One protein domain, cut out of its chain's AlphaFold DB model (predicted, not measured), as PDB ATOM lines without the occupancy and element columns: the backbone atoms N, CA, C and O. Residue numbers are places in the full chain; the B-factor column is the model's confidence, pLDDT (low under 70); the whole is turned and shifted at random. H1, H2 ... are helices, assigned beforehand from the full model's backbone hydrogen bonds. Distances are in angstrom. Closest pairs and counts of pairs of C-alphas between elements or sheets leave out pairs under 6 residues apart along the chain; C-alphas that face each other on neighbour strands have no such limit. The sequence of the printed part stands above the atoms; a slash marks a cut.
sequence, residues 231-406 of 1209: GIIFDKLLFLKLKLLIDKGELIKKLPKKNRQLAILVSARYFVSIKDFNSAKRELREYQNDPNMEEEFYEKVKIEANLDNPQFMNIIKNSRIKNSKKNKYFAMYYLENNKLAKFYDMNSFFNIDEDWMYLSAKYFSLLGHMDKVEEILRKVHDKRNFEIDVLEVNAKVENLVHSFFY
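Overview. This is residues 231 to 406 of the 1209 residues of an uncharacterized protein of Ligilactobacillus pobuzihii (UniProt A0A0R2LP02). Helices follow one another round a loose horseshoe: H1, H2, H3 and H4 make one limb, H5 and H6 the bend, and H8, H9 and H10 the other limb, with H7 packed on H6. The ends of the horseshoe come near each other where H1 begins and H10 begins, and residues 231 to 235 lie between the limbs. The printed part has 176 residues with ten named helices, H1 to H10 in order, and no named strand, an all-helix domain. It is compact by its radius of gyration of the C-alphas, 17.7 A, yet elongated, spanning 57 by 35 by 29 A.

Arrangement. H1, residues 236 to 248, touches H2, residues 257 to 273, at a steep tilt of 52 degrees, closest at the C-alphas of Phe 239 and Tyr 270, 5.6 A. H2 and H3, residues 277 to 283, form a hairpin; the closest C-alphas are those of Ala 268 and Ala 280, 4.1 A. H4, residues 295 to 304, touches residues 265 to 272 of H2, running the same way; the closest C-alphas are those of Arg 269 and Val 301, 5.9 A. H5, residues 312 to 317, only just touches H4, with 3 pairs of C-alphas within 8 A, closest at Ile 303 and Ile 316, 6.5 A. H5 and H6, residues 323 to 336, form a hairpin but only just touch, also with 3 pairs, closest at Ile 316 and Lys 326, 7.0 A. H7, residues 340 to 344, touches residues 331 to 335 of H6. H8, residues 354 to 366, touches H6 at a shallow tilt of 19 degrees, the same way, closest at the C-alphas of Leu 335 and Tyr 363, 6.7 A. H9, residues 370 to 377, forms hairpins with H8 and with H10, residues 386 to 406; the closest C-alphas are Ala 361 and Val 373, 4.5 A, and Met 370 and Ala 395, 4.7 A. Helix packing is mostly aligned, 7 of 8 touching pairs with a tilt being shallow. Every O i to N i+4 pair is within hydrogen-bond range in the helices other than H6, which has 7 of 10.

Along the chain. H1 begins at C-alpha 236, (-21.535, -92.134, -156.101), and is 18.1 A long. H2 measures 24.5 A, H6 20.5 A, H8 18.2 A and H10 29.7 A. H10 ends at C-alpha 406, (11.988, -99.229, -159.095).

Size, cuts and confidence. The C-alphas of Pro 291 and Tyr 406 are the farthest apart, 58.9 A. The printed part has no cut, and H3 to H4 is a long link of 11 residues. The mean pLDDT of the printed part is 79.8; 26 residues are under 70, among them 347 to 352 and 381 to 384.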
ATOM      1  N   GLY A 231     -22.591 -91.664-144.941       83.56
ATOM      2  CA  GLY A 231     -21.499 -90.993-144.209       83.56
ATOM      3  C   GLY A 231     -20.665 -90.000-145.031       83.56
ATOM      4  O   GLY A 231     -21.197 -89.311-145.902       83.56
ATOM      5  N   ILE A 232     -19.374 -89.859-144.728       83.25
ATOM      6  CA  ILE A 232     -18.416 -89.256-145.674       83.25
ATOM      7  C   ILE A 232     -18.119 -90.257-146.794       83.25
ATOM      8  O   ILE A 232     -18.010 -89.866-147.953       83.25
ATOM      9  N   ILE A 233     -18.097 -91.550-146.469       79.56
ATOM     10  CA  ILE A 233     -18.263 -92.616-147.460       79.56
ATOM     11  C   ILE A 233     -19.722 -92.598-147.950       79.56
ATOM     12  O   ILE A 233     -20.654 -92.753-147.157       79.56
ATOM     13  N   PHE A 234     -19.930 -92.427-149.259       78.00
ATOM     14  CA  PHE A 234     -21.250 -92.514-149.895       78.00
ATOM     15  C   PHE A 234     -21.165 -93.066-151.328       78.00
ATOM     16  O   PHE A 234     -20.139 -92.951-152.000       78.00
ATOM     17  N   ASP A 235     -22.234 -93.705-151.795       76.81
ATOM     18  CA  ASP A 235     -22.289 -94.392-153.087       76.81
ATOM     19  C   ASP A 235     -22.552 -93.404-154.234       76.81
ATOM     20  O   ASP A 235     -23.687 -93.001-154.511       76.81
ATOM     21  N   LYS A 236     -21.481 -93.031-154.938       76.88
ATOM     22  CA  LYS A 236     -21.535 -92.134-156.101       76.88
ATOM     23  C   LYS A 236     -22.411 -92.667-157.241       76.88
ATOM     24  O   LYS A 236     -23.000 -91.858-157.957       76.88
ATOM     25  N   LEU A 237     -22.547 -93.988-157.395       72.56
ATOM     26  CA  LEU A 237     -23.415 -94.590-158.411       72.56
ATOM     27  C   LEU A 237     -24.892 -94.428-158.027       72.56
ATOM     28  O   LEU A 237     -25.695 -94.076-158.887       72.56
ATOM     29  N   LEU A 238     -25.251 -94.570-156.745       78.44
ATOM     30  CA  LEU A 238     -26.603 -94.269-156.257       78.44
ATOM     31  C   LEU A 238     -26.967 -92.786-156.442       78.44
ATOM     32  O   LEU A 238     -28.053 -92.476-156.938       78.44
ATOM     33  N   PHE A 239     -26.060 -91.867-156.096       82.94
ATOM     34  CA  PHE A 239     -26.281 -90.428-156.291       82.94
ATOM     35  C   PHE A 239     -26.439 -90.062-157.776       82.94
ATOM     36  O   PHE A 239     -27.369 -89.332-158.121       82.94
ATOM     37  N   LEU A 240     -25.613 -90.628-158.665       75.38
ATOM     38  CA  LEU A 240     -25.773 -90.493-160.117       75.38
ATOM     39  C   LEU A 240     -27.112 -91.083-160.595       75.38
ATOM     40  O   LEU A 240     -27.872 -90.414-161.291       75.38
ATOM     41  N   LYS A 241     -27.451 -92.312-160.186       75.50
ATOM     42  CA  LYS A 241     -28.700 -93.002-160.547       75.50
ATOM     43  C   LYS A 241     -29.935 -92.172-160.192       75.50
ATOM     44  O   LYS A 241     -30.878 -92.153-160.991       75.50
ATOM     45  N   LEU A 242     -29.925 -91.493-159.043       83.50
ATOM     46  CA  LEU A 242     -30.979 -90.573-158.614       83.50
ATOM     47  C   LEU A 242     -30.955 -89.258-159.406       83.50
ATOM     48  O   LEU A 242     -31.981 -88.902-159.979       83.50
ATOM     49  N   LYS A 243     -29.805 -88.579-159.528       83.12
ATOM     50  CA  LYS A 243     -29.666 -87.335-160.312       83.12
ATOM     51  C   LYS A 243     -30.165 -87.508-161.753       83.12
ATOM     52  O   LYS A 243     -30.992 -86.728-162.211       83.12
ATOM     53  N   LEU A 244     -29.791 -88.602-162.417       71.06
ATOM     54  CA  LEU A 244     -30.253 -88.926-163.771       71.06
ATOM     55  C   LEU A 244     -31.760 -89.225-163.870       71.06
ATOM     56  O   LEU A 244     -32.345 -89.033-164.931       71.06
ATOM     57  N   LEU A 245     -32.396 -89.722-162.803       73.75
ATOM     58  CA  LEU A 245     -33.855 -89.903-162.763       73.75
ATOM     59  C   LEU A 245     -34.572 -88.554-162.595       73.75
ATOM     60  O   LEU A 245     -35.573 -88.298-163.257       73.75
ATOM     61  N   ILE A 246     -34.027 -87.696-161.733       78.56
ATOM     62  CA  ILE A 246     -34.529 -86.350-161.439       78.56
ATOM     63  C   ILE A 246     -34.442 -85.454-162.686       78.56
ATOM     64  O   ILE A 246     -35.418 -84.784-163.027       78.56
ATOM     65  N   ASP A 247     -33.309 -85.485-163.390       72.50
ATOM     66  CA  ASP A 247     -33.048 -84.629-164.550       72.50
ATOM     67  C   ASP A 247     -33.869 -85.038-165.784       72.50
ATOM     68  O   ASP A 247     -34.515 -84.179-166.386       72.50
ATOM     69  N   LYS A 248     -33.916 -86.334-166.146       64.69
ATOM     70  CA  LYS A 248     -34.572 -86.791-167.394       64.69
ATOM     71  C   LYS A 248     -36.074 -86.485-167.482       64.69
ATOM     72  O   LYS A 248     -36.596 -86.370-168.584       64.69
ATOM     73  N   GLY A 249     -36.774 -86.343-166.354       56.19
ATOM     74  CA  GLY A 249     -38.188 -85.935-166.333       56.19
ATOM     75  C   GLY A 249     -38.427 -84.436-166.090       56.19
ATOM     76  O   GLY A 249     -39.583 -84.016-165.994       56.19
ATOM     77  N   GLU A 250     -37.368 -83.630-165.928       66.88
ATOM     78  CA  GLU A 250     -37.389 -82.314-165.259       66.88
ATOM     79  C   GLU A 250     -38.107 -82.342-163.890       66.88
ATOM     80  O   GLU A 250     -38.823 -81.404-163.511       66.88
ATOM     81  N   LEU A 251     -37.979 -83.447-163.151       70.62
ATOM     82  CA  LEU A 251     -38.876 -83.772-162.041       70.62
ATOM     83  C   LEU A 251     -38.824 -82.736-160.908       70.62
ATOM     84  O   LEU A 251     -39.827 -82.538-160.230       70.62
ATOM     85  N   ILE A 252     -37.723 -81.991-160.750       77.44
ATOM     86  CA  ILE A 252     -37.578 -80.919-159.743       77.44
ATOM     87  C   ILE A 252     -38.752 -79.923-159.781       77.44
ATOM     88  O   ILE A 252     -39.209 -79.477-158.733       77.44
ATOM     89  N   LYS A 253     -39.290 -79.593-160.964       76.38
ATOM     90  CA  LYS A 253     -40.426 -78.655-161.093       76.38
ATOM     91  C   LYS A 253     -41.797 -79.310-160.863       76.38
ATOM     92  O   LYS A 253     -42.769 -78.587-160.670       76.38
ATOM     93  N   LYS A 254     -41.870 -80.644-160.916       78.25
ATOM     94  CA  LYS A 254     -43.101 -81.458-160.987       78.25
ATOM     95  C   LYS A 254     -43.352 -82.280-159.709       78.25
ATOM     96  O   LYS A 254     -44.472 -82.718-159.489       78.25
ATOM     97  N   LEU A 255     -42.327 -82.482-158.876       83.56
ATOM     98  CA  LEU A 255     -42.393 -83.244-157.622       83.56
ATOM     99  C   LEU A 255     -43.084 -82.470-156.479       83.56
ATOM    100  O   LEU A 255     -42.969 -81.241-156.408       83.56
ATOM    101  N   PRO A 256     -43.695 -83.169-155.498       84.31
ATOM    102  CA  PRO A 256     -44.267 -82.556-154.301       84.31
ATOM    103  C   PRO A 256     -43.164 -81.924-153.442       84.31
ATOM    104  O   PRO A 256     -42.035 -82.424-153.423       84.31
ATOM    105  N   LYS A 257     -43.484 -80.864-152.677       85.31
ATOM    106  CA  LYS A 257     -42.496 -80.018-151.964       85.31
ATOM    107  C   LYS A 257     -41.381 -80.821-151.274       85.31
ATOM    108  O   LYS A 257     -40.212 -80.593-151.570       85.31
ATOM    109  N   LYS A 258     -41.726 -81.793-150.420       86.31
ATOM    110  CA  LYS A 258     -40.753 -82.617-149.677       86.31
ATOM    111  C   LYS A 258     -39.789 -83.379-150.600       86.31
ATOM    112  O   LYS A 258     -38.580 -83.342-150.384       86.31
ATOM    113  N   ASN A 259     -40.301 -84.017-151.656       88.25
ATOM    114  CA  ASN A 259     -39.479 -84.754-152.622       88.25
ATOM    115  C   ASN A 259     -38.648 -83.816-153.502       88.25
ATOM    116  O   ASN A 259     -37.491 -84.125-153.765       88.25
ATOM    117  N   ARG A 260     -39.178 -82.645-153.884       89.25
ATOM    118  CA  ARG A 260     -38.399 -81.597-154.563       89.25
ATOM    119  C   ARG A 260     -37.204 -81.147-153.717       89.25
ATOM    120  O   ARG A 260     -36.097 -81.054-154.236       89.25
ATOM    121  N   GLN A 261     -37.405 -80.900-152.421       90.25
ATOM    122  CA  GLN A 261     -36.320 -80.474-151.529       90.25
ATOM    123  C   GLN A 261     -35.265 -81.577-151.325       90.25
ATOM    124  O   GLN A 261     -34.069 -81.299-151.385       90.25
ATOM    125  N   LEU A 262     -35.680 -82.842-151.186       91.56
ATOM    126  CA  LEU A 262     -34.755 -83.986-151.158       91.56
ATOM    127  C   LEU A 262     -33.981 -84.139-152.479       91.56
ATOM    128  O   LEU A 262     -32.777 -84.390-152.454       91.56
ATOM    129  N   ALA A 263     -34.641 -83.938-153.624       90.56
ATOM    130  CA  ALA A 263     -34.022 -84.001-154.946       90.56
ATOM    131  C   ALA A 263     -32.936 -82.927-155.129       90.56
ATOM    132  O   ALA A 263     -31.861 -83.234-155.643       90.56
ATOM    133  N   ILE A 264     -33.171 -81.701-154.643       91.50
ATOM    134  CA  ILE A 264     -32.176 -80.614-154.632       91.50
ATOM    135  C   ILE A 264     -30.956 -80.992-153.776       91.50
ATOM    136  O   ILE A 264     -29.820 -80.811-154.214       91.50
ATOM    137  N   LEU A 265     -31.158 -81.578-152.587       93.19
ATOM    138  CA  LEU A 265     -30.049 -82.037-151.738       93.19
ATOM    139  C   LEU A 265     -29.241 -83.170-152.388       93.19
ATOM    140  O   LEU A 265     -28.011 -83.144-152.352       93.19
ATOM    141  N   VAL A 266     -29.909 -84.146-153.012       92.75
ATOM    142  CA  VAL A 266     -29.250 -85.240-153.749       92.75
ATOM    143  C   VAL A 266     -28.471 -84.705-154.953       92.75
ATOM    144  O   VAL A 266     -27.328 -85.107-155.169       92.75
ATOM    145  N   SER A 267     -29.049 -83.757-155.690       90.06
ATOM    146  CA  SER A 267     -28.421 -83.080-156.826       90.06
ATOM    147  C   SER A 267     -27.162 -82.311-156.406       90.06
ATOM    148  O   SER A 267     -26.077 -82.553-156.936       90.06
ATOM    149  N   ALA A 268     -27.257 -81.469-155.371       92.00
ATOM    150  CA  ALA A 268     -26.115 -80.743-154.824       92.00
ATOM    151  C   ALA A 268     -25.003 -81.681-154.322       92.00
ATOM    152  O   ALA A 268     -23.825 -81.455-154.607       92.00
ATOM    153  N   ARG A 269     -25.360 -82.767-153.622       91.75
ATOM    154  CA  ARG A 269     -24.389 -83.744-153.100       91.75
ATOM    155  C   ARG A 269     -23.714 -84.558-154.212       91.75
ATOM    156  O   ARG A 269     -22.521 -84.843-154.118       91.75
ATOM    157  N   TYR A 270     -24.429 -84.857-155.300       88.56
ATOM    158  CA  TYR A 270     -23.830 -85.417-156.513       88.56
ATOM    159  C   TYR A 270     -22.759 -84.481-157.100       88.56
ATOM    160  O   TYR A 270     -21.655 -84.939-157.394       88.56
ATOM    161  N   PHE A 271     -23.022 -83.173-157.198       85.62
ATOM    162  CA  PHE A 271     -22.028 -82.216-157.702       85.62
ATOM    163  C   PHE A 271     -20.775 -82.120-156.813       85.62
ATOM    164  O   PHE A 271     -19.661 -82.091-157.339       85.62
ATOM    165  N   VAL A 272     -20.914 -82.194-155.480       86.31
ATOM    166  CA  VAL A 272     -19.753 -82.342-154.572       86.31
ATOM    167  C   VAL A 272     -18.950 -83.607-154.886       86.31
ATOM    168  O   VAL A 272     -17.720 -83.579-154.887       86.31
ATOM    169  N   SER A 273     -19.625 -84.716-155.196       80.00
ATOM    170  CA  SER A 273     -18.984 -86.011-155.455       80.00
ATOM    171  C   SER A 273     -18.023 -86.014-156.658       80.00
ATOM    172  O   SER A 273     -17.074 -86.806-156.678       80.00
ATOM    173  N   ILE A 274     -18.241 -85.093-157.608       76.12
ATOM    174  CA  ILE A 274     -17.403 -84.829-158.791       76.12
ATOM    175  C   ILE A 274     -16.570 -83.533-158.670       76.12
ATOM    176  O   ILE A 274     -15.975 -83.091-159.648       76.12
ATOM    177  N   LYS A 275     -16.509 -82.939-157.468       82.38
ATOM    178  CA  LYS A 275     -15.820 -81.678-157.123       82.38
ATOM    179  C   LYS A 275     -16.326 -80.404-157.823       82.38
ATOM    180  O   LYS A 275     -15.659 -79.373-157.758       82.38
ATOM    181  N   ASP A 276     -17.524 -80.410-158.410       84.44
ATOM    182  CA  ASP A 276     -18.177 -79.178-158.877       84.44
ATOM    183  C   ASP A 276     -18.912 -78.484-157.717       84.44
ATOM    184  O   ASP A 276     -20.142 -78.465-157.608       84.44
ATOM    185  N   PHE A 277     -18.127 -77.887-156.820       89.50
ATOM    186  CA  PHE A 277     -18.652 -77.119-155.693       89.50
ATOM    187  C   PHE A 277     -19.521 -75.936-156.151       89.50
ATOM    188  O   PHE A 277     -20.433 -75.534-155.430       89.50
ATOM    189  N   ASN A 278     -19.295 -75.385-157.349       89.06
ATOM    190  CA  ASN A 278     -20.057 -74.248-157.862       89.06
ATOM    191  C   ASN A 278     -21.471 -74.653-158.293       89.06
ATOM    192  O   ASN A 278     -22.426 -73.966-157.921       89.06
ATOM    193  N   SER A 279     -21.644 -75.789-158.975       88.44
ATOM    194  CA  SER A 279     -22.980 -76.349-159.211       88.44
ATOM    195  C   SER A 279     -23.646 -76.786-157.909       88.44
ATOM    196  O   SER A 279     -24.811 -76.456-157.709       88.44
ATOM    197  N   ALA A 280     -22.919 -77.405-156.970       92.06
ATOM    198  CA  ALA A 280     -23.476 -77.750-155.657       92.06
ATOM    199  C   ALA A 280     -24.021 -76.513-154.910       92.06
ATOM    200  O   ALA A 280     -25.161 -76.507-154.440       92.06
ATOM    201  N   LYS A 281     -23.244 -75.421-154.869       93.38
ATOM    202  CA  LYS A 281     -23.642 -74.128-154.279       93.38
ATOM    203  C   LYS A 281     -24.729 -73.393-155.071       93.38
ATOM    204  O   LYS A 281     -25.377 -72.517-154.501       93.38
ATOM    205  N   ARG A 282     -24.934 -73.712-156.354       91.56
ATOM    206  CA  ARG A 282     -26.042 -73.201-157.182       91.56
ATOM    207  C   ARG A 282     -27.347 -73.929-156.864       91.56
ATOM    208  O   ARG A 282     -28.323 -73.261-156.552       91.56
ATOM    209  N   GLU A 283     -27.346 -75.261-156.878       89.88
ATOM    210  CA  GLU A 283     -28.521 -76.095-156.566       89.88
ATOM    211  C   GLU A 283     -29.074 -75.770-155.166       89.88
ATOM    212  O   GLU A 283     -30.271 -75.548-155.000       89.88
ATOM    213  N   LEU A 284     -28.195 -75.610-154.167       91.50
ATOM    214  CA  LEU A 284     -28.580 -75.235-152.798       91.50
ATOM    215  C   LEU A 284     -29.249 -73.850-152.664       91.50
ATOM    216  O   LEU A 284     -29.768 -73.554-151.589       91.50
ATOM    217  N   ARG A 285     -29.277 -73.005-153.710       89.62
ATOM    218  CA  ARG A 285     -30.047 -71.741-153.715       89.62
ATOM    219  C   ARG A 285     -31.532 -71.947-154.009       89.62
ATOM    220  O   ARG A 285     -32.328 -71.093-153.639       89.62
ATOM    221  N   GLU A 286     -31.908 -73.053-154.654       87.69
ATOM    222  CA  GLU A 286     -33.319 -73.425-154.842       87.69
ATOM    223  C   GLU A 286     -33.908 -74.150-153.623       87.69
ATOM    224  O   GLU A 286     -35.123 -74.360-153.552       87.69
ATOM    225  N   TYR A 287     -33.065 -74.528-152.654       88.56
ATOM    226  CA  TYR A 287     -33.521 -75.183-151.440       88.56
ATOM    227  C   TYR A 287     -34.358 -74.229-150.575       88.56
ATOM    228  O   TYR A 287     -33.932 -73.125-150.235       88.56
ATOM    229  N   GLN A 288     -35.545 -74.680-150.180       83.69
ATOM    230  CA  GLN A 288     -36.460 -73.967-149.292       83.69
ATOM    231  C   GLN A 288     -36.730 -74.833-148.067       83.69
ATOM    232  O   GLN A 288     -37.170 -75.974-148.214       83.69
ATOM    233  N   ASN A 289     -36.533 -74.279-146.866       70.50
ATOM    234  CA  ASN A 289     -36.768 -75.007-145.618       70.50
ATOM    235  C   ASN A 289     -38.163 -75.664-145.593       70.50
ATOM    236  O   ASN A 289     -39.206 -75.024-145.789       70.50
ATOM    237  N   ASP A 290     -38.168 -76.966-145.319       69.75
ATOM    238  CA  ASP A 290     -39.355 -77.744-144.995       69.75
ATOM    239  C   ASP A 290     -39.230 -78.197-143.533       69.75
ATOM    240  O   ASP A 290     -38.290 -78.932-143.220       69.75
ATOM    241  N   PRO A 291     -40.125 -77.768-142.621       59.66
ATOM    242  CA  PRO A 291     -40.045 -78.147-141.210       59.66
ATOM    243  C   PRO A 291     -40.255 -79.653-140.969       59.66
ATOM    244  O   PRO A 291     -40.013 -80.123-139.864       59.66
ATOM    245  N   ASN A 292     -40.666 -80.420-141.989       58.19
ATOM    246  CA  ASN A 292     -40.837 -81.876-141.928       58.19
ATOM    247  C   ASN A 292     -39.624 -82.660-142.480       58.19
ATOM    248  O   ASN A 292     -39.754 -83.841-142.822       58.19
ATOM    249  N   MET A 293     -38.460 -82.016-142.628       69.00
ATOM    250  CA  MET A 293     -37.209 -82.641-143.070       69.00
ATOM    251  C   MET A 293     -36.175 -82.701-141.934       69.00
ATOM    252  O   MET A 293     -36.083 -81.786-141.121       69.00
ATOM    253  N   GLU A 294     -35.356 -83.760-141.902       74.69
ATOM    254  CA  GLU A 294     -34.176 -83.833-141.028       74.69
ATOM    255  C   GLU A 294     -33.191 -82.702-141.398       74.69
ATOM    256  O   GLU A 294     -32.464 -82.799-142.387       74.69
ATOM    257  N   GLU A 295     -33.156 -81.623-140.604       78.81
ATOM    258  CA  GLU A 295     -32.311 -80.430-140.832       78.81
ATOM    259  C   GLU A 295     -30.809 -80.775-140.957       78.81
ATOM    260  O   GLU A 295     -30.058 -80.093-141.660       78.81
ATOM    261  N   GLU A 296     -30.385 -81.895-140.356       82.75
ATOM    262  CA  GLU A 296     -29.031 -82.443-140.486       82.75
ATOM    263  C   GLU A 296     -28.645 -82.747-141.950       82.75
ATOM    264  O   GLU A 296     -27.473 -82.593-142.290       82.75
ATOM    265  N   PHE A 297     -29.583 -83.099-142.844       89.56
ATOM    266  CA  PHE A 297     -29.270 -83.329-144.266       89.56
ATOM    267  C   PHE A 297     -28.843 -82.047-144.984       89.56
ATOM    268  O   PHE A 297     -27.837 -82.048-145.695       89.56
ATOM    269  N   TYR A 298     -29.590 -80.954-144.802       90.00
ATOM    270  CA  TYR A 298     -29.270 -79.676-145.438       90.00
ATOM    271  C   TYR A 298     -27.946 -79.126-144.907       90.00
ATOM    272  O   TYR A 298     -27.053 -78.811-145.692       90.00
ATOM    273  N   GLU A 299     -27.779 -79.085-143.581       88.62
ATOM    274  CA  GLU A 299     -26.543 -78.614-142.947       88.62
ATOM    275  C   GLU A 299     -25.324 -79.441-143.383       88.62
ATOM    276  O   GLU A 299     -24.259 -78.881-143.643       88.62
ATOM    277  N   LYS A 300     -25.490 -80.759-143.550       90.62
ATOM    278  CA  LYS A 300     -24.454 -81.646-144.080       90.62
ATOM    279  C   LYS A 300     -24.063 -81.304-145.517       90.62
ATOM    280  O   LYS A 300     -22.889 -81.033-145.771       90.62
ATOM    281  N   VAL A 301     -25.017 -81.294-146.451       91.88
ATOM    282  CA  VAL A 301     -24.719 -81.047-147.876       91.88
ATOM    283  C   VAL A 301     -24.183 -79.625-148.086       91.88
ATOM    284  O   VAL A 301     -23.298 -79.413-148.907       91.88
ATOM    285  N   LYS A 302     -24.629 -78.656-147.279       91.56
ATOM    286  CA  LYS A 302     -24.110 -77.280-147.229       91.56
ATOM    287  C   LYS A 302     -22.647 -77.192-146.777       91.56
ATOM    288  O   LYS A 302     -21.898 -76.403-147.351       91.56
ATOM    289  N   ILE A 303     -22.230 -77.982-145.784       91.62
ATOM    290  CA  ILE A 303     -20.820 -78.085-145.359       91.62
ATOM    291  C   ILE A 303     -19.983 -78.730-146.466       91.62
ATOM    292  O   ILE A 303     -18.952 -78.185-146.853       91.62
ATOM    293  N   GLU A 304     -20.455 -79.847-147.022       91.75
ATOM    294  CA  GLU A 304     -19.791 -80.568-148.115       91.75
ATOM    295  C   GLU A 304     -19.640 -79.703-149.387       91.75
ATOM    296  O   GLU A 304     -18.582 -79.697-150.014       91.75
ATOM    297  N   ALA A 305     -20.638 -78.878-149.719       92.56
ATOM    298  CA  ALA A 305     -20.599 -77.928-150.837       92.56
ATOM    299  C   ALA A 305     -19.694 -76.699-150.611       92.56
ATOM    300  O   ALA A 305     -19.527 -75.890-151.522       92.56
ATOM    301  N   ASN A 306     -19.113 -76.540-149.416       93.00
ATOM    302  CA  ASN A 306     -18.207 -75.441-149.063       93.00
ATOM    303  C   ASN A 306     -16.799 -75.924-148.672       93.00
ATOM    304  O   ASN A 306     -16.041 -75.157-148.080       93.00
ATOM    305  N   LEU A 307     -16.414 -77.162-149.003       89.56
ATOM    306  CA  LEU A 307     -15.053 -77.665-148.750       89.56
ATOM    307  C   LEU A 307     -13.965 -76.836-149.464       89.56
ATOM    308  O   LEU A 307     -12.834 -76.788-148.996       89.56
ATOM    309  N   ASP A 308     -14.304 -76.135-150.545       88.25
ATOM    310  CA  ASP A 308     -13.424 -75.203-151.264       88.25
ATOM    311  C   ASP A 308     -13.355 -73.789-150.646       88.25
ATOM    312  O   ASP A 308     -12.586 -72.942-151.098       88.25
ATOM    313  N   ASN A 309     -14.162 -73.497-149.623       87.56
ATOM    314  CA  ASN A 309     -14.381 -72.141-149.131       87.56
ATOM    315  C   ASN A 309     -13.339 -71.738-148.058       87.56
ATOM    316  O   ASN A 309     -13.228 -72.415-147.028       87.56
ATOM    317  N   PRO A 310     -12.626 -70.600-148.194       81.00
ATOM    318  CA  PRO A 310     -11.739 -70.083-147.146       81.00
ATOM    319  C   PRO A 310     -12.424 -69.873-145.786       81.00
ATOM    320  O   PRO A 310     -11.791 -70.031-144.744       81.00
ATOM    321  N   GLN A 311     -13.727 -69.567-145.774       86.31
ATOM    322  CA  GLN A 311     -14.521 -69.361-144.557       86.31
ATOM    323  C   GLN A 311     -15.148 -70.650-143.990       86.31
ATOM    324  O   GLN A 311     -15.907 -70.576-143.020       86.31
ATOM    325  N   PHE A 312     -14.824 -71.834-144.535       90.88
ATOM    326  CA  PHE A 312     -15.358 -73.134-144.098       90.88
ATOM    327  C   PHE A 312     -15.364 -73.310-142.571       90.88
ATOM    328  O   PHE A 312     -16.367 -73.742-142.006       90.88
ATOM    329  N   MET A 313     -14.284 -72.902-141.894       85.69
ATOM    330  CA  MET A 313     -14.132 -73.024-140.437       85.69
ATOM    331  C   MET A 313     -15.229 -72.288-139.646       85.69
ATOM    332  O   MET A 313     -15.593 -72.738-138.563       85.69
ATOM    333  N   ASN A 314     -15.789 -71.198-140.181       86.06
ATOM    334  CA  ASN A 314     -16.920 -70.490-139.573       86.06
ATOM    335  C   ASN A 314     -18.253 -71.163-139.928       86.06
ATOM    336  O   ASN A 314     -19.106 -71.319-139.057       86.06
ATOM    337  N   ILE A 315     -18.408 -71.632-141.173       88.00
ATOM    338  CA  ILE A 315     -19.604 -72.354-141.644       88.00
ATOM    339  C   ILE A 315     -19.845 -73.607-140.787       88.00
ATOM    340  O   ILE A 315     -20.951 -73.817-140.297       88.00
ATOM    341  N   ILE A 316     -18.805 -74.411-140.541       88.12
ATOM    342  CA  ILE A 316     -18.902 -75.621-139.711       88.12
ATOM    343  C   ILE A 316     -18.981 -75.326-138.204       88.12
ATOM    344  O   ILE A 316     -19.642 -76.066-137.475       88.12
ATOM    345  N   LYS A 317     -18.366 -74.247-137.696       85.12
ATOM    346  CA  LYS A 317     -18.558 -73.835-136.293       85.12
ATOM    347  C   LYS A 317     -20.019 -73.483-136.027       85.12
ATOM    348  O   LYS A 317     -20.601 -74.035-135.098       85.12
ATOM    349  N   ASN A 318     -20.611 -72.674-136.903       84.56
ATOM    350  CA  ASN A 318     -21.985 -72.187-136.788       84.56
ATOM    351  C   ASN A 318     -23.048 -73.238-137.171       84.56
ATOM    352  O   ASN A 318     -24.239 -72.963-137.034       84.56
ATOM    353  N   SER A 319     -22.647 -74.423-137.649       85.62
ATOM    354  CA  SER A 319     -23.587 -75.473-138.046       85.62
ATOM    355  C   SER A 319     -24.202 -76.222-136.865       85.62
ATOM    356  O   SER A 319     -23.575 -76.388-135.811       85.62
ATOM    357  N   ARG A 320     -25.407 -76.763-137.069       82.38
ATOM    358  CA  ARG A 320     -26.147 -77.545-136.056       82.38
ATOM    359  C   ARG A 320     -25.702 -79.011-135.929       82.38
ATOM    360  O   ARG A 320     -26.252 -79.758-135.122       82.38
ATOM    361  N   ILE A 321     -24.697 -79.445-136.694       82.06
ATOM    362  CA  ILE A 321     -24.185 -80.825-136.649       82.06
ATOM    363  C   ILE A 321     -23.535 -81.131-135.289       82.06
ATOM    364  O   ILE A 321     -22.789 -80.319-134.748       82.06
ATOM    365  N   LYS A 322     -23.760 -82.341-134.753       81.44
ATOM    366  CA  LYS A 322     -23.153 -82.813-133.493       81.44
ATOM    367  C   LYS A 322     -21.620 -82.735-133.537       81.44
ATOM    368  O   LYS A 322     -21.007 -83.182-134.507       81.44
ATOM    369  N   ASN A 323     -20.991 -82.249-132.462       75.12
ATOM    370  CA  ASN A 323     -19.535 -82.031-132.393       75.12
ATOM    371  C   ASN A 323     -18.699 -83.272-132.760       75.12
ATOM    372  O   ASN A 323     -17.705 -83.135-133.467       75.12
ATOM    373  N   SER A 324     -19.142 -84.481-132.396       71.44
ATOM    374  CA  SER A 324     -18.481 -85.743-132.770       71.44
ATOM    375  C   SER A 324     -18.365 -85.971-134.285       71.44
ATOM    376  O   SER A 324     -17.425 -86.621-134.735       71.44
ATOM    377  N   LYS A 325     -19.272 -85.402-135.093       80.31
ATOM    378  CA  LYS A 325     -19.194 -85.436-136.563       80.31
ATOM    379  C   LYS A 325     -18.377 -84.273-137.145       80.31
ATOM    380  O   LYS A 325     -17.847 -84.422-138.243       80.31
ATOM    381  N   LYS A 326     -18.231 -83.134-136.444       87.19
ATOM    382  CA  LYS A 326     -17.513 -81.949-136.969       87.19
ATOM    383  C   LYS A 326     -16.043 -82.253-137.291       87.19
ATOM    384  O   LYS A 326     -15.564 -81.832-138.342       87.19
ATOM    385  N   ASN A 327     -15.365 -83.062-136.472       85.56
ATOM    386  CA  ASN A 327     -13.969 -83.463-136.702       85.56
ATOM    387  C   ASN A 327     -13.751 -84.146-138.061       85.56
ATOM    388  O   ASN A 327     -12.771 -83.841-138.737       85.56
ATOM    389  N   LYS A 328     -14.689 -84.988-138.514       88.56
ATOM    390  CA  LYS A 328     -14.583 -85.672-139.812       88.56
ATOM    391  C   LYS A 328     -14.645 -84.705-140.999       88.56
ATOM    392  O   LYS A 328     -13.916 -84.865-141.973       88.56
ATOM    393  N   TYR A 329     -15.484 -83.669-140.915       90.69
ATOM    394  CA  TYR A 329     -15.570 -82.644-141.960       90.69
ATOM    395  C   TYR A 329     -14.386 -81.662-141.916       90.69
ATOM    396  O   TYR A 329     -13.947 -81.231-142.978       90.69
ATOM    397  N   PHE A 330     -13.821 -81.350-140.738       88.12
ATOM    398  CA  PHE A 330     -12.536 -80.634-140.645       88.12
ATOM    399  C   PHE A 330     -11.416 -81.421-141.339       88.12
ATOM    400  O   PHE A 330     -10.700 -80.869-142.172       88.12
ATOM    401  N   ALA A 331     -11.321 -82.721-141.060       87.81
ATOM    402  CA  ALA A 331     -10.361 -83.616-141.692       87.81
ATOM    403  C   ALA A 331     -10.553 -83.675-143.223       87.81
ATOM    404  O   ALA A 331      -9.601 -83.465-143.973       87.81
ATOM    405  N   MET A 332     -11.790 -83.849-143.707       89.50
ATOM    406  CA  MET A 332     -12.094 -83.816-145.145       89.50
ATOM    407  C   MET A 332     -11.741 -82.471-145.803       89.50
ATOM    408  O   MET A 332     -11.170 -82.465-146.893       89.50
ATOM    409  N   TYR A 333     -12.020 -81.343-145.140       90.25
ATOM    410  CA  TYR A 333     -11.615 -80.012-145.603       90.25
ATOM    411  C   TYR A 333     -10.094 -79.893-145.732       90.25
ATOM    412  O   TYR A 333      -9.604 -79.396-146.747       90.25
ATOM    413  N   TYR A 334      -9.334 -80.382-144.746       86.12
ATOM    414  CA  TYR A 334      -7.876 -80.355-144.811       86.12
ATOM    415  C   TYR A 334      -7.331 -81.183-145.981       86.12
ATOM    416  O   TYR A 334      -6.445 -80.690-146.675       86.12
ATOM    417  N   LEU A 335      -7.890 -82.363-146.274       83.94
ATOM    418  CA  LEU A 335      -7.473 -83.162-147.436       83.94
ATOM    419  C   LEU A 335      -7.823 -82.498-148.773       83.94
ATOM    420  O   LEU A 335      -6.969 -82.411-149.650       83.94
ATOM    421  N   GLU A 336      -9.045 -81.981-148.936       84.50
ATOM    422  CA  GLU A 336      -9.456 -81.301-150.178       84.50
ATOM    423  C   GLU A 336      -8.679 -79.997-150.441       84.50
ATOM    424  O   GLU A 336      -8.568 -79.565-151.584       84.50
ATOM    425  N   ASN A 337      -8.097 -79.394-149.400       80.00
ATOM    426  CA  ASN A 337      -7.270 -78.186-149.485       80.00
ATOM    427  C   ASN A 337      -5.753 -78.472-149.406       80.00
ATOM    428  O   ASN A 337      -4.977 -77.534-149.228       80.00
ATOM    429  N   ASN A 338      -5.330 -79.741-149.455       73.56
ATOM    430  CA  ASN A 338      -3.939 -80.189-149.291       73.56
ATOM    431  C   ASN A 338      -3.222 -79.685-148.008       73.56
ATOM    432  O   ASN A 338      -2.006 -79.519-147.962       73.56
ATOM    433  N   LYS A 339      -3.972 -79.436-146.927       76.12
ATOM    434  CA  LYS A 339      -3.482 -78.946-145.620       76.12
ATOM    435  C   LYS A 339      -3.037 -80.117-144.732       76.12
ATOM    436  O   LYS A 339      -3.490 -80.255-143.598       76.12
ATOM    437  N   LEU A 340      -2.162 -80.968-145.272       73.62
ATOM    438  CA  LEU A 340      -1.853 -82.310-144.760       73.62
ATOM    439  C   LEU A 340      -1.374 -82.330-143.296       73.62
ATOM    440  O   LEU A 340      -1.868 -83.139-142.517       73.62
ATOM    441  N   ALA A 341      -0.530 -81.384-142.872       65.31
ATOM    442  CA  ALA A 341      -0.112 -81.274-141.467       65.31
ATOM    443  C   ALA A 341      -1.304 -81.114-140.495       65.31
ATOM    444  O   ALA A 341      -1.368 -81.795-139.479       65.31
ATOM    445  N   LYS A 342      -2.315 -80.309-140.858       74.50
ATOM    446  CA  LYS A 342      -3.514 -80.099-140.022       74.50
ATOM    447  C   LYS A 342      -4.453 -81.302-139.979       74.50
ATOM    448  O   LYS A 342      -5.294 -81.393-139.091       74.50
ATOM    449  N   PHE A 343      -4.329 -82.211-140.945       79.06
ATOM    450  CA  PHE A 343      -4.960 -83.525-140.886       79.06
ATOM    451  C   PHE A 343      -4.181 -84.464-139.953       79.06
ATOM    452  O   PHE A 343      -4.794 -85.184-139.169       79.06
ATOM    453  N   TYR A 344      -2.845 -84.423-139.990       69.00
ATOM    454  CA  TYR A 344      -1.991 -85.213-139.099       69.00
ATOM    455  C   TYR A 344      -2.139 -84.828-137.618       69.00
ATOM    456  O   TYR A 344      -2.136 -85.712-136.765       69.00
ATOM    457  N   ASP A 345      -2.425 -83.561-137.302       72.94
ATOM    458  CA  ASP A 345      -2.832 -83.127-135.950       72.94
ATOM    459  C   ASP A 345      -4.068 -83.896-135.407       72.94
ATOM    460  O   ASP A 345      -4.360 -83.861-134.210       72.94
ATOM    461  N   MET A 346      -4.809 -84.606-136.272       74.94
ATOM    462  CA  MET A 346      -5.986 -85.426-135.950       74.94
ATOM    463  C   MET A 346      -5.692 -86.948-135.936       74.94
ATOM    464  O   MET A 346      -6.628 -87.749-135.939       74.94
ATOM    465  N   ASN A 347      -4.416 -87.362-135.896       61.91
ATOM    466  CA  ASN A 347      -3.950 -88.765-135.938       61.91
ATOM    467  C   ASN A 347      -4.644 -89.697-134.919       61.91
ATOM    468  O   ASN A 347      -4.919 -90.859-135.216       61.91
ATOM    469  N   SER A 348      -5.034 -89.180-133.749       60.22
ATOM    470  CA  SER A 348      -5.738 -89.943-132.705       60.22
ATOM    471  C   SER A 348      -7.083 -90.555-133.131       60.22
ATOM    472  O   SER A 348      -7.599 -91.416-132.422       60.22
ATOM    473  N   PHE A 349      -7.650 -90.154-134.275       59.44
ATOM    474  CA  PHE A 349      -8.928 -90.668-134.773       59.44
ATOM    475  C   PHE A 349      -8.811 -91.742-135.874       59.44
ATOM    476  O   PHE A 349      -9.822 -92.358-136.213       59.44
ATOM    477  N   PHE A 350      -7.620 -92.004-136.431       62.72
ATOM    478  CA  PHE A 350      -7.451 -92.741-137.701       62.72
ATOM    479  C   PHE A 350      -8.015 -94.178-137.732       62.72
ATOM    480  O   PHE A 350      -8.411 -94.645-138.799       62.72
ATOM    481  N   ASN A 351      -8.110 -94.858-136.581       60.28
ATOM    482  CA  ASN A 351      -8.599 -96.242-136.460       60.28
ATOM    483  C   ASN A 351      -9.991 -96.366-135.794       60.28
ATOM    484  O   ASN A 351     -10.359 -97.459-135.372       60.28
ATOM    485  N   ILE A 352     -10.751 -95.272-135.634       67.06
ATOM    486  CA  ILE A 352     -11.986 -95.283-134.818       67.06
ATOM    487  C   ILE A 352     -13.230 -95.766-135.585       67.06
ATOM    488  O   ILE A 352     -14.072 -96.440-134.997       67.06
ATOM    489  N   ASP A 353     -13.376 -95.428-136.870       79.75
ATOM    490  CA  ASP A 353     -14.496 -95.889-137.706       79.75
ATOM    491  C   ASP A 353     -14.188 -95.817-139.215       79.75
ATOM    492  O   ASP A 353     -13.181 -95.238-139.626       79.75
ATOM    493  N   GLU A 354     -15.072 -96.385-140.047       81.00
ATOM    494  CA  GLU A 354     -14.880 -96.484-141.503       81.00
ATOM    495  C   GLU A 354     -14.630 -95.122-142.185       81.00
ATOM    496  O   GLU A 354     -13.762 -95.045-143.055       81.00
ATOM    497  N   ASP A 355     -15.320 -94.034-141.795       83.75
ATOM    498  CA  ASP A 355     -15.075 -92.711-142.404       83.75
ATOM    499  C   ASP A 355     -13.645 -92.239-142.095       83.75
ATOM    500  O   ASP A 355     -12.975 -91.692-142.970       83.75
ATOM    501  N   TRP A 356     -13.168 -92.441-140.859       85.25
ATOM    502  CA  TRP A 356     -11.802 -92.084-140.464       85.25
ATOM    503  C   TRP A 356     -10.754 -92.947-141.160       85.25
ATOM    504  O   TRP A 356      -9.726 -92.417-141.585       85.25
ATOM    505  N   MET A 357     -11.025 -94.237-141.353       83.25
ATOM    506  CA  MET A 357     -10.151 -95.137-142.108       83.25
ATOM    507  C   MET A 357     -10.085 -94.731-143.588       83.25
ATOM    508  O   MET A 357      -8.994 -94.642-144.146       83.25
ATOM    509  N   TYR A 358     -11.213 -94.382-144.216       85.31
ATOM    510  CA  TYR A 358     -11.246 -93.853-145.587       85.31
ATOM    511  C   TYR A 358     -10.527 -92.500-145.717       85.31
ATOM    512  O   TYR A 358      -9.746 -92.305-146.648       85.31
ATOM    513  N   LEU A 359     -10.733 -91.574-144.775       86.38
ATOM    514  CA  LEU A 359     -10.009 -90.299-144.739       86.38
ATOM    515  C   LEU A 359      -8.498 -90.517-144.573       86.38
ATOM    516  O   LEU A 359      -7.709 -89.882-145.268       86.38
ATOM    517  N   SER A 360      -8.090 -91.453-143.716       83.88
ATOM    518  CA  SER A 360      -6.683 -91.820-143.524       83.88
ATOM    519  C   SER A 360      -6.099 -92.446-144.792       83.88
ATOM    520  O   SER A 360      -5.060 -92.007-145.273       83.88
ATOM    521  N   ALA A 361      -6.795 -93.397-145.415       83.38
ATOM    522  CA  ALA A 361      -6.406 -93.974-146.701       83.38
ATOM    523  C   ALA A 361      -6.263 -92.897-147.796       83.38
ATOM    524  O   ALA A 361      -5.312 -92.917-148.572       83.38
ATOM    525  N   LYS A 362      -7.142 -91.890-147.817       82.44
ATOM    526  CA  LYS A 362      -7.046 -90.740-148.728       82.44
ATOM    527  C   LYS A 362      -5.847 -89.828-148.419       82.44
ATOM    528  O   LYS A 362      -5.220 -89.337-149.352       82.44
ATOM    529  N   TYR A 363      -5.482 -89.652-147.148       82.62
ATOM    530  CA  TYR A 363      -4.254 -88.965-146.720       82.62
ATOM    531  C   TYR A 363      -2.986 -89.703-147.182       82.62
ATOM    532  O   TYR A 363      -2.156 -89.112-147.870       82.62
ATOM    533  N   PHE A 364      -2.872 -91.009-146.907       75.62
ATOM    534  CA  PHE A 364      -1.745 -91.825-147.383       75.62
ATOM    535  C   PHE A 364      -1.677 -91.879-148.920       75.62
ATOM    536  O   PHE A 364      -0.583 -91.872-149.477       75.62
ATOM    537  N   SER A 365      -2.824 -91.843-149.609       76.81
ATOM    538  CA  SER A 365      -2.904 -91.792-151.076       76.81
ATOM    539  C   SER A 365      -2.433 -90.457-151.661       76.81
ATOM    540  O   SER A 365      -1.782 -90.475-152.704       76.81
ATOM    541  N   LEU A 366      -2.740 -89.317-151.025       69.19
ATOM    542  CA  LEU A 366      -2.239 -87.995-151.439       69.19
ATOM    543  C   LEU A 366      -0.718 -87.869-151.261       69.19
ATOM    544  O   LEU A 366      -0.082 -87.121-151.993       69.19
ATOM    545  N   LEU A 367      -0.149 -88.630-150.326       61.66
ATOM    546  CA  LEU A 367       1.288 -88.711-150.057       61.66
ATOM    547  C   LEU A 367       1.972 -89.890-150.780       61.66
ATOM    548  O   LEU A 367       3.122 -90.199-150.500       61.66
ATOM    549  N   GLY A 368       1.277 -90.581-151.692       61.97
ATOM    550  CA  GLY A 368       1.848 -91.658-152.515       61.97
ATOM    551  C   GLY A 368       2.139 -92.987-151.798       61.97
ATOM    552  O   GLY A 368       2.523 -93.948-152.459       61.97
ATOM    553  N   HIS A 369       1.909 -93.095-150.486       64.56
ATOM    554  CA  HIS A 369       2.193 -94.291-149.678       64.56
ATOM    555  C   HIS A 369       1.102 -95.365-149.811       64.56
ATOM    556  O   HIS A 369       0.413 -95.721-148.849       64.56
ATOM    557  N   MET A 370       0.943 -95.871-151.033       77.62
ATOM    558  CA  MET A 370      -0.126 -96.781-151.443       77.62
ATOM    559  C   MET A 370      -0.132 -98.114-150.658       77.62
ATOM    560  O   MET A 370      -1.209 -98.633-150.376       77.62
ATOM    561  N   ASP A 371       1.008 -98.617-150.169       70.62
ATOM    562  CA  ASP A 371       1.076 -99.758-149.232       70.62
ATOM    563  C   ASP A 371       0.204 -99.552-147.982       70.62
ATOM    564  O   ASP A 371      -0.546-100.436-147.567       70.62
ATOM    565  N   LYS A 372       0.247 -98.346-147.401       72.44
ATOM    566  CA  LYS A 372      -0.498 -98.005-146.182       72.44
ATOM    567  C   LYS A 372      -1.964 -97.674-146.475       72.44
ATOM    568  O   LYS A 372      -2.826 -97.920-145.635       72.44
ATOM    569  N   VAL A 373      -2.270 -97.203-147.689       80.12
ATOM    570  CA  VAL A 373      -3.650 -97.132-148.213       80.12
ATOM    571  C   VAL A 373      -4.261 -98.533-148.250       80.12
ATOM    572  O   VAL A 373      -5.371 -98.739-147.761       80.12
ATOM    573  N   GLU A 374      -3.525 -99.510-148.782       79.56
ATOM    574  CA  GLU A 374      -3.974-100.898-148.855       79.56
ATOM    575  C   GLU A 374      -4.137-101.529-147.462       79.56
ATOM    576  O   GLU A 374      -5.172-102.137-147.186       79.56
ATOM    577  N   GLU A 375      -3.162-101.352-146.565       79.94
ATOM    578  CA  GLU A 375      -3.202-101.880-145.193       79.94
ATOM    579  C   GLU A 375      -4.438-101.394-144.411       79.94
ATOM    580  O   GLU A 375      -5.072-102.174-143.698       79.94
ATOM    581  N   ILE A 376      -4.808-100.119-144.570       81.44
ATOM    582  CA  ILE A 376      -5.979 -99.521-143.916       81.44
ATOM    583  C   ILE A 376      -7.281-100.035-144.544       81.44
ATOM    584  O   ILE A 376      -8.183-100.456-143.820       81.44
ATOM    585  N   LEU A 377      -7.394-100.049-145.878       82.62
ATOM    586  CA  LEU A 377      -8.639-100.446-146.553       82.62
ATOM    587  C   LEU A 377      -8.919-101.956-146.487       82.62
ATOM    588  O   LEU A 377     -10.085-102.357-146.458       82.62
ATOM    589  N   ARG A 378      -7.888-102.802-146.351       77.56
ATOM    590  CA  ARG A 378      -8.046-104.238-146.043       77.56
ATOM    591  C   ARG A 378      -8.850-104.486-144.755       77.56
ATOM    592  O   ARG A 378      -9.539-105.499-144.680       77.56
ATOM    593  N   LYS A 379      -8.792-103.571-143.778       76.06
ATOM    594  CA  LYS A 379      -9.473-103.662-142.469       76.06
ATOM    595  C   LYS A 379     -10.916-103.122-142.481       76.06
ATOM    596  O   LYS A 379     -11.572-103.115-141.445       76.06
ATOM    597  N   VAL A 380     -11.416-102.644-143.626       75.81
ATOM    598  CA  VAL A 380     -12.809-102.189-143.782       75.81
ATOM    599  C   VAL A 380     -13.675-103.375-144.220       75.81
ATOM    600  O   VAL A 380     -13.519-103.895-145.334       75.81
ATOM    601  N   HIS A 381     -14.561-103.820-143.323       57.25
ATOM    602  CA  HIS A 381     -15.239-105.115-143.427       57.25
ATOM    603  C   HIS A 381     -16.699-105.045-143.906       57.25
ATOM    604  O   HIS A 381     -17.035-105.736-144.867       57.25
ATOM    605  N   ASP A 382     -17.563-104.232-143.286       52.91
ATOM    606  CA  ASP A 382     -19.018-104.443-143.396       52.91
ATOM    607  C   ASP A 382     -19.674-103.836-144.646       52.91
ATOM    608  O   ASP A 382     -20.636-104.409-145.166       52.91
ATOM    609  N   LYS A 383     -19.219-102.671-145.143       56.50
ATOM    610  CA  LYS A 383     -19.885-101.971-146.270       56.50
ATOM    611  C   LYS A 383     -18.916-101.425-147.318       56.50
ATOM    612  O   LYS A 383     -18.774-100.220-147.517       56.50
ATOM    613  N   ARG A 384     -18.308-102.344-148.076       62.81
ATOM    614  CA  ARG A 384     -17.455-102.037-149.240       62.81
ATOM    615  C   ARG A 384     -18.217-101.331-150.369       62.81
ATOM    616  O   ARG A 384     -18.786-101.947-151.267       62.81
ATOM    617  N   ASN A 385     -18.193-100.005-150.305       70.12
ATOM    618  CA  ASN A 385     -18.628 -99.085-151.350       70.12
ATOM    619  C   ASN A 385     -17.692 -99.155-152.577       70.12
ATOM    620  O   ASN A 385     -16.490 -99.390-152.437       70.12
ATOM    621  N   PHE A 386     -18.222 -98.876-153.773       72.94
ATOM    622  CA  PHE A 386     -17.478 -98.836-155.039       72.94
ATOM    623  C   PHE A 386     -16.219 -97.954-154.962       72.94
ATOM    624  O   PHE A 386     -15.170 -98.348-155.460       72.94
ATOM    625  N   GLU A 387     -16.286 -96.798-154.294       72.50
ATOM    626  CA  GLU A 387     -15.129 -95.901-154.140       72.50
ATOM    627  C   GLU A 387     -14.012 -96.487-153.251       72.50
ATOM    628  O   GLU A 387     -12.838 -96.224-153.503       72.50
ATOM    629  N   ILE A 388     -14.349 -97.341-152.276       77.81
ATOM    630  CA  ILE A 388     -13.363 -98.039-151.435       77.81
ATOM    631  C   ILE A 388     -12.678 -99.154-152.229       77.81
ATOM    632  O   ILE A 388     -11.451 -99.227-152.228       77.81
ATOM    633  N   ASP A 389     -13.441 -99.984-152.952       78.44
ATOM    634  CA  ASP A 389     -12.855-101.019-153.815       78.44
ATOM    635  C   ASP A 389     -11.967-100.396-154.914       78.44
ATOM    636  O   ASP A 389     -10.884-100.912-155.184       78.44
ATOM    637  N   VAL A 390     -12.375 -99.276-155.531       78.56
ATOM    638  CA  VAL A 390     -11.549 -98.571-156.532       78.56
ATOM    639  C   VAL A 390     -10.268 -98.007-155.904       78.56
ATOM    640  O   VAL A 390      -9.207 -98.136-156.514       78.56
ATOM    641  N   LEU A 391     -10.323 -97.426-154.700       78.75
ATOM    642  CA  LEU A 391      -9.135 -96.894-154.019       78.75
ATOM    643  C   LEU A 391      -8.165 -98.001-153.574       78.75
ATOM    644  O   LEU A 391      -6.966 -97.867-153.802       78.75
ATOM    645  N   GLU A 392      -8.657 -99.115-153.027       84.12
ATOM    646  CA  GLU A 392      -7.814-100.256-152.635       84.12
ATOM    647  C   GLU A 392      -7.160-100.935-153.849       84.12
ATOM    648  O   GLU A 392      -5.968-101.240-153.829       84.12
ATOM    649  N   VAL A 393      -7.914-101.162-154.931       83.31
ATOM    650  CA  VAL A 393      -7.365-101.793-156.144       83.31
ATOM    651  C   VAL A 393      -6.413-100.839-156.872       83.31
ATOM    652  O   VAL A 393      -5.406-101.294-157.410       83.31
ATOM    653  N   ASN A 394      -6.646 -99.521-156.828       82.25
ATOM    654  CA  ASN A 394      -5.682 -98.544-157.335       82.25
ATOM    655  C   ASN A 394      -4.402 -98.488-156.497       82.25
ATOM    656  O   ASN A 394      -3.325 -98.426-157.079       82.25
ATOM    657  N   ALA A 395      -4.495 -98.569-155.167       81.69
ATOM    658  CA  ALA A 395      -3.320 -98.662-154.305       81.69
ATOM    659  C   ALA A 395      -2.470 -99.899-154.646       81.69
ATOM    660  O   ALA A 395      -1.288 -99.761-154.950       81.69
ATOM    661  N   LYS A 396      -3.093-101.084-154.736       82.94
ATOM    662  CA  LYS A 396      -2.437-102.335-155.172       82.94
ATOM    663  C   LYS A 396      -1.741-102.204-156.527       82.94
ATOM    664  O   LYS A 396      -0.603-102.634-156.687       82.94
ATOM    665  N   VAL A 397      -2.424-101.627-157.515       82.62
ATOM    666  CA  VAL A 397      -1.875-101.488-158.869       82.62
ATOM    667  C   VAL A 397      -0.743-100.458-158.919       82.62
ATOM    668  O   VAL A 397       0.264-100.728-159.566       82.62
ATOM    669  N   GLU A 398      -0.841 -99.324-158.218       79.19
ATOM    670  CA  GLU A 398       0.262 -98.351-158.144       79.19
ATOM    671  C   GLU A 398       1.460 -98.903-157.343       79.19
ATOM    672  O   GLU A 398       2.590 -98.719-157.787       79.19
ATOM    673  N   ASN A 399       1.255 -99.673-156.261       75.38
ATOM    674  CA  ASN A 399       2.329-100.401-155.553       75.38
ATOM    675  C   ASN A 399       3.098-101.341-156.495       75.38
ATOM    676  O   ASN A 399       4.332-101.390-156.483       75.38
ATOM    677  N   LEU A 400       2.375-102.076-157.344       77.69
ATOM    678  CA  LEU A 400       2.966-102.995-158.315       77.69
ATOM    679  C   LEU A 400       3.634-102.261-159.483       77.69
ATOM    680  O   LEU A 400       4.711-102.670-159.904       77.69
ATOM    681  N   VAL A 401       3.067-101.156-159.976       75.44
ATOM    682  CA  VAL A 401       3.710-100.306-160.996       75.44
ATOM    683  C   VAL A 401       4.978 -99.643-160.448       75.44
ATOM    684  O   VAL A 401       5.998 -99.618-161.136       75.44
ATOM    685  N   HIS A 402       4.952 -99.168-159.203       71.00
ATOM    686  CA  HIS A 402       6.123 -98.640-158.507       71.00
ATOM    687  C   HIS A 402       7.196 -99.728-158.346       71.00
ATOM    688  O   HIS A 402       8.333 -99.543-158.777       71.00
ATOM    689  N   SER A 403       6.823-100.904-157.833       66.94
ATOM    690  CA  SER A 403       7.731-102.051-157.694       66.94
ATOM    691  C   SER A 403       8.320-102.491-159.038       66.94
ATOM    692  O   SER A 403       9.521-102.704-159.129       66.94
ATOM    693  N   PHE A 404       7.518-102.540-160.104       71.06
ATOM    694  CA  PHE A 404       7.961-102.882-161.460       71.06
ATOM    695  C   PHE A 404       8.963-101.873-162.047       71.06
ATOM    696  O   PHE A 404       9.868-102.256-162.791       71.06
ATOM    697  N   PHE A 405       8.819-100.580-161.733       66.50
ATOM    698  CA  PHE A 405       9.738 -99.551-162.223       66.50
ATOM    699  C   PHE A 405      10.969 -99.335-161.338       66.50
ATOM    700  O   PHE A 405      12.007 -98.946-161.881       66.50
ATOM    701  N   TYR A 406      10.905 -99.574-160.027       59.22
ATOM    702  CA  TYR A 406      11.988 -99.229-159.095       59.22
ATOM    703  C   TYR A 406      12.676-100.434-158.441       59.22
ATOM    704  O   TYR A 406      13.899-100.395-158.289       59.22
TER     705      TYR A 406